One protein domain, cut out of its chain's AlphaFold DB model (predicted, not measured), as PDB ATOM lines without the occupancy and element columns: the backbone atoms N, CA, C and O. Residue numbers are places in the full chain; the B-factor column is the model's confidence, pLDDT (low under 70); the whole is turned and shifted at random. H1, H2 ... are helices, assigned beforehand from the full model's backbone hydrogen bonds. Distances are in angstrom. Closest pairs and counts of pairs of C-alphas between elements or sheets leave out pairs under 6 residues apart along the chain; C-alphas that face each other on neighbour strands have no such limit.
ATOM      1  N   SER A 576       3.204  31.682  12.790       88.44
ATOM      2  CA  SER A 576       3.247  30.231  12.604       88.44
ATOM      3  C   SER A 576       1.872  29.656  12.288       88.44
ATOM      4  O   SER A 576       0.835  30.245  12.619       88.44
ATOM      5  N   LEU A 577       1.860  28.453  11.712       89.44
ATOM      6  CA  LEU A 577       0.645  27.697  11.408       89.44
ATOM      7  C   LEU A 577      -0.313  27.600  12.611       89.44
ATOM      8  O   LEU A 577      -1.527  27.671  12.452       89.44
ATOM      9  N   THR A 578       0.225  27.476  13.827       88.25
ATOM     10  CA  THR A 578      -0.555  27.231  15.048       88.25
ATOM     11  C   THR A 578      -1.078  28.494  15.730       88.25
ATOM     12  O   THR A 578      -2.019  28.385  16.515       88.25
ATOM     13  N   HIS A 579      -0.499  29.668  15.460       87.00
ATOM     14  CA  HIS A 579      -0.783  30.913  16.196       87.00
ATOM     15  C   HIS A 579      -1.160  32.100  15.305       87.00
ATOM     16  O   HIS A 579      -1.588  33.126  15.840       87.00
ATOM     17  N   THR A 580      -1.036  31.981  13.979       88.38
ATOM     18  CA  THR A 580      -1.536  33.007  13.057       88.38
ATOM     19  C   THR A 580      -2.998  33.301  13.375       88.38
ATOM     20  O   THR A 580      -3.782  32.388  13.643       88.38
ATOM     21  N   THR A 581      -3.372  34.579  13.358       85.75
ATOM     22  CA  THR A 581      -4.667  35.082  13.851       85.75
ATOM     23  C   THR A 581      -5.874  34.316  13.310       85.75
ATOM     24  O   THR A 581      -6.809  34.043  14.060       85.75
ATOM     25  N   CYS A 582      -5.847  33.920  12.038       90.06
ATOM     26  CA  CYS A 582      -6.937  33.190  11.399       90.06
ATOM     27  C   CYS A 582      -6.944  31.672  11.675       90.06
ATOM     28  O   CYS A 582      -7.988  31.042  11.518       90.06
ATOM     29  N   LEU A 583      -5.823  31.085  12.117       91.50
ATOM     30  CA  LEU A 583      -5.663  29.641  12.355       91.50
ATOM     31  C   LEU A 583      -5.585  29.261  13.837       91.50
ATOM     32  O   LEU A 583      -5.852  28.112  14.183       91.50
ATOM     33  N   ALA A 584      -5.284  30.205  14.732       89.44
ATOM     34  CA  ALA A 584      -5.111  29.937  16.160       89.44
ATOM     35  C   ALA A 584      -6.333  29.248  16.797       89.44
ATOM     36  O   ALA A 584      -6.187  28.332  17.609       89.44
ATOM     37  N   GLY A 585      -7.546  29.640  16.389       89.88
ATOM     38  CA  GLY A 585      -8.787  28.993  16.824       89.88
ATOM     39  C   GLY A 585      -8.921  27.549  16.326       89.88
ATOM     40  O   GLY A 585      -9.322  26.675  17.096       89.88
ATOM     41  N   TYR A 586      -8.535  27.283  15.074       91.12
ATOM     42  CA  TYR A 586      -8.515  25.932  14.505       91.12
ATOM     43  C   TYR A 586      -7.474  25.055  15.195       91.12
ATOM     44  O   TYR A 586      -7.787  23.929  15.551       91.12
ATOM     45  N   SER A 587      -6.283  25.587  15.468       89.69
ATOM     46  CA  SER A 587      -5.225  24.890  16.210       89.69
ATOM     47  C   SER A 587      -5.686  24.514  17.620       89.69
ATOM     48  O   SER A 587      -5.569  23.364  18.033       89.69
ATOM     49  N   LYS A 588      -6.308  25.453  18.345       86.75
ATOM     50  CA  LYS A 588      -6.882  25.188  19.672       86.75
ATOM     51  C   LYS A 588      -7.960  24.100  19.630       86.75
ATOM     52  O   LYS A 588      -7.998  23.250  20.521       86.75
ATOM     53  N   LYS A 589      -8.836  24.129  18.621       87.62
ATOM     54  CA  LYS A 589      -9.881  23.114  18.428       87.62
ATOM     55  C   LYS A 589      -9.316  21.767  17.966       87.62
ATOM     56  O   LYS A 589      -9.830  20.745  18.373       87.62
ATOM     57  N   PHE A 590      -8.256  21.742  17.175       88.81
ATOM     58  CA  PHE A 590      -7.625  20.490  16.775       88.81
ATOM     59  C   PHE A 590      -6.972  19.801  17.977       88.81
ATOM     60  O   PHE A 590      -7.236  18.631  18.240       88.81
ATOM     61  N   LEU A 591      -6.242  20.563  18.805       84.69
ATOM     62  CA  LEU A 591      -5.794  20.067  20.106       84.69
ATOM     63  C   LEU A 591      -6.995  19.608  20.946       84.69
ATOM     64  O   LEU A 591      -6.894  18.599  21.640       84.69
ATOM     65  N   ALA A 592      -8.098  20.387  20.917       81.25
ATOM     66  CA  ALA A 592      -9.472  20.025  21.322       81.25
ATOM     67  C   ALA A 592      -9.764  18.536  21.341       81.25
ATOM     68  O   ALA A 592      -9.837  17.860  22.370       81.25
ATOM     69  N   ASP A 593      -9.931  18.116  20.103       82.06
ATOM     70  CA  ASP A 593     -10.452  16.843  19.689       82.06
ATOM     71  C   ASP A 593      -9.391  15.767  19.956       82.06
ATOM     72  O   ASP A 593      -9.704  14.754  20.577       82.06
ATOM     73  N   TRP A 594      -8.116  16.069  19.684       78.88
ATOM     74  CA  TRP A 594      -6.996  15.167  19.957       78.88
ATOM     75  C   TRP A 594      -6.864  14.775  21.443       78.88
ATOM     76  O   TRP A 594      -6.768  13.596  21.774       78.88
ATOM     77  N   SER A 595      -6.917  15.729  22.384       74.12
ATOM     78  CA  SER A 595      -6.782  15.386  23.815       74.12
ATOM     79  C   SER A 595      -7.962  14.575  24.361       74.12
ATOM     80  O   SER A 595      -7.793  13.853  25.344       74.12
ATOM     81  N   ASN A 596      -9.154  14.732  23.772       71.81
ATOM     82  CA  ASN A 596     -10.335  13.956  24.153       71.81
ATOM     83  C   ASN A 596     -10.213  12.499  23.690       71.81
ATOM     84  O   ASN A 596     -10.696  11.606  24.382       71.81
ATOM     85  N   GLU A 597      -9.567  12.263  22.547       71.44
ATOM     86  CA  GLU A 597      -9.279  10.919  22.040       71.44
ATOM     87  C   GLU A 597      -8.222  10.208  22.904       71.44
ATOM     88  O   GLU A 597      -8.409   9.042  23.258       71.44
ATOM     89  N   ASP A 598      -7.187  10.930  23.350       67.19
ATOM     90  CA  ASP A 598      -6.058  10.366  24.108       67.19
ATOM     91  C   ASP A 598      -6.190  10.465  25.652       67.19
ATOM     92  O   ASP A 598      -5.267  10.095  26.380       67.19
ATOM     93  N   ASN A 599      -7.333  10.922  26.189       63.22
ATOM     94  CA  ASN A 599      -7.585  11.123  27.634       63.22
ATOM     95  C   ASN A 599      -6.518  11.979  28.359       63.22
ATOM     96  O   ASN A 599      -6.165  11.714  29.514       63.22
ATOM     97  N   VAL A 600      -6.001  13.017  27.700       65.88
ATOM     98  CA  VAL A 600      -4.956  13.898  28.253       65.88
ATOM     99  C   VAL A 600      -5.588  15.070  29.017       65.88
ATOM    100  O   VAL A 600      -6.467  15.756  28.492       65.88
ATOM    101  N   ASP A 601      -5.142  15.329  30.256       62.00
ATOM    102  CA  ASP A 601      -5.670  16.428  31.082       62.00
ATOM    103  C   ASP A 601      -5.270  17.811  30.526       62.00
ATOM    104  O   ASP A 601      -4.104  18.103  30.260       62.00
ATOM    105  N   ARG A 602      -6.276  18.677  30.370       61.12
ATOM    106  CA  ARG A 602      -6.213  20.011  29.748       61.12
ATOM    107  C   ARG A 602      -6.169  21.159  30.743       61.12
ATOM    108  O   ARG A 602      -6.182  22.318  30.332       61.12
ATOM    109  N   SER A 603      -6.150  20.863  32.039       56.03
ATOM    110  CA  SER A 603      -6.329  21.844  33.114       56.03
ATOM    111  C   SER A 603      -5.313  23.005  33.129       56.03
ATOM    112  O   SER A 603      -5.517  23.972  33.863       56.03
ATOM    113  N   ALA A 604      -4.257  22.970  32.302       54.88
ATOM    114  CA  ALA A 604      -3.154  23.923  32.342       54.88
ATOM    115  C   ALA A 604      -3.239  25.147  31.395       54.88
ATOM    116  O   ALA A 604      -2.684  26.176  31.769       54.88
ATOM    117  N   HIS A 605      -3.887  25.119  30.211       61.38
ATOM    118  CA  HIS A 605      -3.822  26.270  29.273       61.38
ATOM    119  C   HIS A 605      -4.970  26.386  28.245       61.38
ATOM    120  O   HIS A 605      -5.382  25.406  27.636       61.38
ATOM    121  N   ASP A 606      -5.408  27.628  27.978       65.31
ATOM    122  CA  ASP A 606      -6.529  27.985  27.080       65.31
ATOM    123  C   ASP A 606      -6.093  28.573  25.706       65.31
ATOM    124  O   ASP A 606      -6.877  29.215  25.000       65.31
ATOM    125  N   GLY A 607      -4.824  28.385  25.319       70.12
ATOM    126  CA  GLY A 607      -4.201  28.998  24.135       70.12
ATOM    127  C   GLY A 607      -3.858  28.030  22.988       70.12
ATOM    128  O   GLY A 607      -4.025  26.820  23.133       70.12
ATOM    129  N   PRO A 608      -3.382  28.552  21.839       73.19
ATOM    130  CA  PRO A 608      -2.821  27.744  20.753       73.19
ATOM    131  C   PRO A 608      -1.601  26.921  21.203       73.19
ATOM    132  O   PRO A 608      -0.926  27.243  22.184       73.19
ATOM    133  N   VAL A 609      -1.321  25.841  20.471       79.62
ATOM    134  CA  VAL A 609      -0.291  24.862  20.843       79.62
ATOM    135  C   VAL A 609       1.115  25.421  20.712       79.62
ATOM    136  O   VAL A 609       1.527  25.808  19.623       79.62
ATOM    137  N   THR A 610       1.885  25.363  21.801       80.56
ATOM    138  CA  THR A 610       3.324  25.665  21.816       80.56
ATOM    139  C   THR A 610       4.162  24.406  22.079       80.56
ATOM    140  O   THR A 610       3.678  23.456  22.702       80.56
ATOM    141  N   PRO A 611       5.455  24.396  21.700       78.88
ATOM    142  CA  PRO A 611       6.359  23.296  22.044       78.88
ATOM    143  C   PRO A 611       6.473  23.047  23.557       78.88
ATOM    144  O   PRO A 611       6.666  21.914  23.990       78.88
ATOM    145  N   GLN A 612       6.369  24.106  24.369       78.50
ATOM    146  CA  GLN A 612       6.396  24.011  25.832       78.50
ATOM    147  C   GLN A 612       5.105  23.389  26.371       78.50
ATOM    148  O   GLN A 612       5.168  22.557  27.273       78.50
ATOM    149  N   LEU A 613       3.956  23.731  25.776       78.31
ATOM    150  CA  LEU A 613       2.660  23.170  26.141       78.31
ATOM    151  C   LEU A 613       2.594  21.661  25.872       78.31
ATOM    152  O   LEU A 613       2.215  20.913  26.764       78.31
ATOM    153  N   LEU A 614       3.015  21.198  24.687       77.94
ATOM    154  CA  LEU A 614       3.029  19.758  24.366       77.94
ATOM    155  C   LEU A 614       3.889  18.956  25.347       77.94
ATOM    156  O   LEU A 614       3.476  17.891  25.804       77.94
ATOM    157  N   LYS A 615       5.053  19.502  25.727       78.12
ATOM    158  CA  LYS A 615       5.925  18.892  26.740       78.12
ATOM    159  C   LYS A 615       5.272  18.865  28.123       78.12
ATOM    160  O   LYS A 615       5.382  17.860  28.815       78.12
ATOM    161  N   ALA A 616       4.601  19.945  28.524       75.31
ATOM    162  CA  ALA A 616       3.914  20.031  29.813       75.31
ATOM    163  C   ALA A 616       2.714  19.072  29.915       75.31
ATOM    164  O   ALA A 616       2.433  18.572  30.998       75.31
ATOM    165  N   MET A 617       2.049  18.775  28.793       72.19
ATOM    166  CA  MET A 617       0.948  17.803  28.715       72.19
ATOM    167  C   MET A 617       1.418  16.336  28.721       72.19
ATOM    168  O   MET A 617       0.585  15.437  28.709       72.19
ATOM    169  N   GLY A 618       2.731  16.070  28.730       67.12
ATOM    170  CA  GLY A 618       3.265  14.703  28.726       67.12
ATOM    171  C   GLY A 618       3.003  13.930  27.428       67.12
ATOM    172  O   GLY A 618       3.033  12.702  27.444       67.12
ATOM    173  N   SER A 619       2.740  14.632  26.319       67.94
ATOM    174  CA  SER A 619       2.485  14.014  25.013       67.94
ATOM    175  C   SER A 619       3.723  13.280  24.486       67.94
ATOM    176  O   SER A 619       4.850  13.761  24.621       67.94
ATOM    177  N   THR A 620       3.512  12.127  23.843       70.88
ATOM    178  CA  THR A 620       4.547  11.408  23.079       70.88
ATOM    179  C   THR A 620       4.859  12.075  21.739       70.88
ATOM    180  O   THR A 620       5.899  11.793  21.152       70.88
ATOM    181  N   MET A 621       3.971  12.951  21.260       76.75
ATOM    182  CA  MET A 621       4.061  13.609  19.964       76.75
ATOM    183  C   MET A 621       4.955  14.850  20.031       76.75
ATOM    184  O   MET A 621       4.811  15.721  20.896       76.75
ATOM    185  N   THR A 622       5.874  14.967  19.081       84.38
ATOM    186  CA  THR A 622       6.696  16.166  18.920       84.38
ATOM    187  C   THR A 622       5.878  17.325  18.342       84.38
ATOM    188  O   THR A 622       4.885  17.135  17.644       84.38
ATOM    189  N   TYR A 623       6.328  18.562  18.571       83.25
ATOM    190  CA  TYR A 623       5.681  19.746  17.985       83.25
ATOM    191  C   TYR A 623       5.631  19.701  16.452       83.25
ATOM    192  O   TYR A 623       4.647  20.123  15.857       83.25
ATOM    193  N   ASN A 624       6.665  19.151  15.812       84.31
ATOM    194  CA  ASN A 624       6.693  19.016  14.358       84.31
ATOM    195  C   ASN A 624       5.664  17.996  13.865       84.31
ATOM    196  O   ASN A 624       4.982  18.270  12.884       84.31
ATOM    197  N   GLU A 625       5.524  16.854  14.540       85.25
ATOM    198  CA  GLU A 625       4.479  15.877  14.209       85.25
ATOM    199  C   GLU A 625       3.090  16.494  14.381       85.25
ATOM    200  O   GLU A 625       2.265  16.362  13.482       85.25
ATOM    201  N   TYR A 626       2.855  17.241  15.467       86.75
ATOM    202  CA  TYR A 626       1.595  17.962  15.671       86.75
ATOM    203  C   TYR A 626       1.297  18.928  14.521       86.75
ATOM    204  O   TYR A 626       0.184  18.951  14.004       86.75
ATOM    205  N   CYS A 627       2.289  19.713  14.087       89.06
ATOM    206  CA  CYS A 627       2.127  20.628  12.957       89.06
ATOM    207  C   CYS A 627       1.802  19.897  11.649       89.06
ATOM    208  O   CYS A 627       1.046  20.439  10.848       89.06
ATOM    209  N   VAL A 628       2.341  18.691  11.424       90.69
ATOM    210  CA  VAL A 628       2.011  17.883  10.239       90.69
ATOM    211  C   VAL A 628       0.570  17.387  10.302       90.69
ATOM    212  O   VAL A 628      -0.179  17.628   9.361       90.69
ATOM    213  N   GLU A 629       0.149  16.771  11.407       90.12
ATOM    214  CA  GLU A 629      -1.236  16.294  11.543       90.12
ATOM    215  C   GLU A 629      -2.241  17.454  11.495       90.12
ATOM    216  O   GLU A 629      -3.302  17.354  10.882       90.12
ATOM    217  N   PHE A 630      -1.885  18.607  12.070       91.94
ATOM    218  CA  PHE A 630      -2.709  19.806  11.964       91.94
ATOM    219  C   PHE A 630      -2.781  20.327  10.522       91.94
ATOM    220  O   PHE A 630      -3.842  20.774  10.090       91.94
ATOM    221  N   LEU A 631      -1.690  20.252   9.755       94.06
ATOM    222  CA  LEU A 631      -1.683  20.620   8.338       94.06
ATOM    223  C   LEU A 631      -2.581  19.688   7.505       94.06
ATOM    224  O   LEU A 631      -3.332  20.178   6.660       94.06
ATOM    225  N   GLU A 632      -2.562  18.380   7.771       93.25
ATOM    226  CA  GLU A 632      -3.489  17.412   7.162       93.25
ATOM    227  C   GLU A 632      -4.947  17.720   7.541       93.25
ATOM    228  O   GLU A 632      -5.840  17.733   6.690       93.25
ATOM    229  N   HIS A 633      -5.200  18.069   8.805       93.69
ATOM    230  CA  HIS A 633      -6.526  18.484   9.256       93.69
ATOM    231  C   HIS A 633      -7.004  19.768   8.560       93.69
ATOM    232  O   HIS A 633      -8.156  19.860   8.138       93.69
ATOM    233  N   LEU A 634      -6.124  20.759   8.385       94.69
ATOM    234  CA  LEU A 634      -6.433  21.976   7.633       94.69
ATOM    235  C   LEU A 634      -6.756  21.668   6.165       94.69
ATOM    236  O   LEU A 634      -7.686  22.258   5.613       94.69
ATOM    237  N   ASN A 635      -6.049  20.722   5.549       95.38
ATOM    238  CA  ASN A 635      -6.354  20.262   4.198       95.38
ATOM    239  C   ASN A 635      -7.755  19.635   4.115       95.38
ATOM    240  O   ASN A 635      -8.538  19.990   3.236       95.38
ATOM    241  N   TYR A 636      -8.116  18.784   5.082       94.38
ATOM    242  CA  TYR A 636      -9.462  18.211   5.188       94.38
ATOM    243  C   TYR A 636     -10.558  19.281   5.343       94.38
ATOM    244  O   TYR A 636     -11.647  19.147   4.788       94.38
ATOM    245  N   LEU A 637     -10.269  20.375   6.055       93.88
ATOM    246  CA  LEU A 637     -11.187  21.509   6.212       93.88
ATOM    247  C   LEU A 637     -11.280  22.426   4.975       93.88
ATOM    248  O   LEU A 637     -12.080  23.361   4.980       93.88
ATOM    249  N   GLY A 638     -10.493  22.173   3.925       94.50
ATOM    250  CA  GLY A 638     -10.519  22.929   2.671       94.50
ATOM    251  C   GLY A 638      -9.444  24.011   2.537       94.50
ATOM    252  O   GLY A 638      -9.466  24.772   1.571       94.50
ATOM    253  N   PHE A 639      -8.477  24.095   3.459       95.56
ATOM    254  CA  PHE A 639      -7.354  25.042   3.370       95.56
ATOM    255  C   PHE A 639      -6.231  24.541   2.439       95.56
ATOM    256  O   PHE A 639      -5.045  24.643   2.767       95.56
ATOM    257  N   HIS A 640      -6.597  24.036   1.258       96.38
ATOM    258  CA  HIS A 640      -5.705  23.353   0.311       96.38
ATOM    259  C   HIS A 640      -4.462  24.166  -0.057       96.38
ATOM    260  O   HIS A 640      -3.360  23.636  -0.057       96.38
ATOM    261  N   GLY A 641      -4.586  25.481  -0.262       96.81
ATOM    262  CA  GLY A 641      -3.436  26.274  -0.698       96.81
ATOM    263  C   GLY A 641      -2.295  26.358   0.326       96.81
ATOM    264  O   GLY A 641      -1.138  26.474  -0.068       96.81
ATOM    265  N   ILE A 642      -2.583  26.247   1.633       95.94
ATOM    266  CA  ILE A 642      -1.538  26.181   2.676       95.94
ATOM    267  C   ILE A 642      -0.805  24.844   2.572       95.94
ATOM    268  O   ILE A 642       0.423  24.796   2.609       95.94
ATOM    269  N   TYR A 643      -1.579  23.769   2.422       95.31
ATOM    270  CA  TYR A 643      -1.075  22.417   2.246       95.31
ATOM    271  C   TYR A 643      -0.171  22.319   1.011       95.31
ATOM    272  O   TYR A 643       0.995  21.942   1.135       95.31
ATOM    273  N   ASP A 644      -0.671  22.740  -0.150       94.81
ATOM    274  CA  ASP A 644       0.022  22.645  -1.435       94.81
ATOM    275  C   ASP A 644       1.342  23.425  -1.440       94.81
ATOM    276  O   ASP A 644       2.375  22.911  -1.880       94.81
ATOM    277  N   LEU A 645       1.347  24.644  -0.888       95.94
ATOM    278  CA  LEU A 645       2.552  25.466  -0.825       95.94
ATOM    279  C   LEU A 645       3.626  24.839   0.075       95.94
ATOM    280  O   LEU A 645       4.795  24.756  -0.311       95.94
ATOM    281  N   LEU A 646       3.245  24.383   1.271       94.00
ATOM    282  CA  LEU A 646       4.199  23.817   2.223       94.00
ATOM    283  C   LEU A 646       4.758  22.478   1.730       94.00
ATOM    284  O   LEU A 646       5.973  22.282   1.765       94.00
ATOM    285  N   TYR A 647       3.911  21.596   1.193       92.12
ATOM    286  CA  TYR A 647       4.337  20.309   0.635       92.12
ATOM    287  C   TYR A 647       5.088  20.418  -0.694       92.12
ATOM    288  O   TYR A 647       5.744  19.454  -1.084       92.12
ATOM    289  N   SER A 648       5.015  21.552  -1.394       90.75
ATOM    290  CA  SER A 648       5.816  21.797  -2.600       90.75
ATOM    291  C   SER A 648       7.151  22.491  -2.316       90.75
ATOM    292  O   SER A 648       8.034  22.460  -3.174       90.75
ATOM    293  N   THR A 649       7.326  23.092  -1.134       90.81
ATOM    294  CA  THR A 649       8.484  23.952  -0.827       90.81
ATOM    295  C   THR A 649       9.368  23.409   0.295       90.81
ATOM    296  O   THR A 649      10.593  23.486   0.212       90.81
ATOM    297  N   ILE A 650       8.786  22.857   1.361       88.19
ATOM    298  CA  ILE A 650       9.545  22.421   2.536       88.19
ATOM    299  C   ILE A 650      10.132  21.026   2.298       88.19
ATOM    300  O   ILE A 650       9.396  20.043   2.239       88.19
ATOM    301  N   GLY A 651      11.465  20.920   2.256       84.31
ATOM    302  CA  GLY A 651      12.177  19.660   1.992       84.31
ATOM    303  C   GLY A 651      11.733  18.483   2.868       84.31
ATOM    304  O   GLY A 651      11.427  17.415   2.348       84.31
ATOM    305  N   SER A 652      11.582  18.689   4.183       84.56
ATOM    306  CA  SER A 652      11.146  17.620   5.095       84.56
ATOM    307  C   SER A 652       9.721  17.121   4.829       84.56
ATOM    308  O   SER A 652       9.433  15.947   5.056       84.56
ATOM    309  N   LEU A 653       8.829  17.988   4.340       86.88
ATOM    310  CA  LEU A 653       7.468  17.613   3.948       86.88
ATOM    311  C   LEU A 653       7.448  16.924   2.580       86.88
ATOM    312  O   LEU A 653       6.727  15.943   2.403       86.88
ATOM    313  N   ILE A 654       8.274  17.389   1.638       85.38
ATOM    314  CA  ILE A 654       8.452  16.755   0.326       85.38
ATOM    315  C   ILE A 654       8.926  15.307   0.499       85.38
ATOM    316  O   ILE A 654       8.353  14.397  -0.100       85.38
ATOM    317  N   ASP A 655       9.937  15.081   1.338       85.75
ATOM    318  CA  ASP A 655      10.485  13.745   1.582       85.75
ATOM    319  C   ASP A 655       9.460  12.831   2.262       85.75
ATOM    320  O   ASP A 655       9.290  11.682   1.853       85.75
ATOM    321  N   ARG A 656       8.697  13.355   3.233       83.44
ATOM    322  CA  ARG A 656       7.592  12.618   3.869       83.44
ATOM    323  C   ARG A 656       6.510  12.224   2.860       83.44
ATOM    324  O   ARG A 656       6.030  11.093   2.893       83.44
ATOM    325  N   ARG A 657       6.145  13.120   1.936       83.88
ATOM    326  CA  ARG A 657       5.163  12.827   0.877       83.88
ATOM    327  C   ARG A 657       5.654  11.727  -0.064       83.88
ATOM    328  O   ARG A 657       4.870  10.853  -0.416       83.88
ATOM    329  N   LYS A 658       6.935  11.742  -0.445       84.25
ATOM    330  CA  LYS A 658       7.535  10.683  -1.277       84.25
ATOM    331  C   LYS A 658       7.486   9.325  -0.580       84.25
ATOM    332  O   LYS A 658       7.021   8.368  -1.182       84.25
ATOM    333  N   GLN A 659       7.859   9.272   0.699       84.00
ATOM    334  CA  GLN A 659       7.814   8.041   1.497       84.00
ATOM    335  C   GLN A 659       6.397   7.454   1.589       84.00
ATOM    336  O   GLN A 659       6.222   6.251   1.445       84.00
ATOM    337  N   LEU A 660       5.369   8.289   1.779       79.38
ATOM    338  CA  LEU A 660       3.973   7.830   1.817       79.38
ATOM    339  C   LEU A 660       3.483   7.288   0.464       79.38
ATOM    340  O   LEU A 660       2.699   6.342   0.432       79.38
ATOM    341  N   ILE A 661       3.933   7.876  -0.649       78.31
ATOM    342  CA  ILE A 661       3.591   7.406  -2.002       78.31
ATOM    343  C   ILE A 661       4.289   6.077  -2.310       78.31
ATOM    344  O   ILE A 661       3.666   5.200  -2.894       78.31
ATOM    345  N   GLU A 662       5.548   5.911  -1.901       73.56
ATOM    346  CA  GLU A 662       6.286   4.651  -2.056       73.56
ATOM    347  C   GLU A 662       5.645   3.516  -1.240       73.56
ATOM    348  O   GLU A 662       5.491   2.414  -1.749       73.56
ATOM    349  N   VAL A 663       5.181   3.795  -0.018       70.06
ATOM    350  CA  VAL A 663       4.512   2.797   0.839       70.06
ATOM    351  C   VAL A 663       3.127   2.396   0.311       70.06
ATOM    352  O   VAL A 663       2.778   1.224   0.370       70.06
ATOM    353  N   ASN A 664       2.350   3.340  -0.227       61.84
ATOM    354  CA  ASN A 664       1.005   3.071  -0.760       61.84
ATOM    355  C   ASN A 664       1.000   2.611  -2.231       61.84
ATOM    356  O   ASN A 664      -0.058   2.278  -2.753       61.84
ATOM    357  N   GLY A 665       2.142   2.669  -2.925       49.56
ATOM    358  CA  GLY A 665       2.304   2.198  -4.306       49.56
ATOM    359  C   GLY A 665       2.758   0.737  -4.423       49.56
ATOM    360  O   GLY A 665       2.748   0.201  -5.529       49.56
ATOM    361  N   ASP A 666       3.145   0.120  -3.302       45.09
ATOM    362  CA  ASP A 666       3.491  -1.305  -3.174       45.09
ATOM    363  C   ASP A 666       2.311  -2.170  -2.644       45.09
ATOM    364  O   ASP A 666       2.461  -3.387  -2.492       45.09
TER     365      ASP A 666
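What this domain is: This is residues 576 to 666 of the 667 residues of an uncharacterized protein of Lichtheimia ramosa (UniProt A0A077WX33). This is a loose string of five helices, with H3 in the middle, H1 and H2 toward one end, and H4 and H5 toward the other. H4 turns back from the end of H3 at a steep angle and touches it, H5 turns off H4 at a corner, and residues 658 to 666, of which 658 to 664 belong to H5, stick out; toward the opposite end, residues 598 to 610 loop from H1 to H2. The printed part has 91 residues, with H1 to H5 in that order, no named strand, and the class all helix. The whole is only just compact, close to loose, with a radius of gyration of the C-alphas of 14.2 A and spans of 42 by 29 by 20 A.

Where its parts are: The printed part begins at Ser 576, and H1 follows with residues 584 to 597, from C-alpha 584 at (-5.111, 29.937, 16.160), over 20.3 A. H2 is short, residues 611 to 616. H3, residues 623 to 636, is 19.9 A long and starts with C-alpha 623 at (5.681, 19.746, 17.985). H4, residues 640 to 649, is 14.2 A long. H5, residues 651 to 664, is 20.2 A long and ends with C-alpha 664 at (1.005, 3.071, -0.760).

How they stand to each other: H1 and H3 only just touch, with 3 pairs of C-alphas within 8 A. H1 does so with residues 587 to 590 alone; the closest C-alphas, of Phe 590 and Phe 630, are 6.9 A apart, and the lines are about perpendicular at 78 degrees. H1 and H2 are apart. H2 and H3 are close but not clearly touching, their closest C-alphas being those of Pro 611 and Tyr 623, at 5.4 A. H3 touches H4 with residues 631 to 635 alone, the C-alphas of Asn 635 and Tyr 643 being closest at 6.0 A; they run opposite ways at a steep tilt of 46 degrees. H4 and H5 touch only at the corner, with the closest C-alphas, of Tyr 647 and Leu 653, 5.3 A apart, and are about perpendicular at 77 degrees. H3 and H5 are only just apart, at 8.3 A. In H1, H2, H3, H4 and H5, every O i to N i+4 pair is within hydrogen-bond range.

The domain as a whole: The two C-alphas farthest apart, of Ser 603 and Asp 666, are 44.1 A apart. Without residues 658 to 666, which stand free, the body spans 37 by 24 by 21 A. The printed part has no cut. The link from H1 to H2 is long, with 13 residues; those from H3 to H4 and from H4 to H5 are tight. The mean pLDDT of the printed part is 81.8, and residues 598 to 606, 618 to 619 and 664 to 666 are under 70.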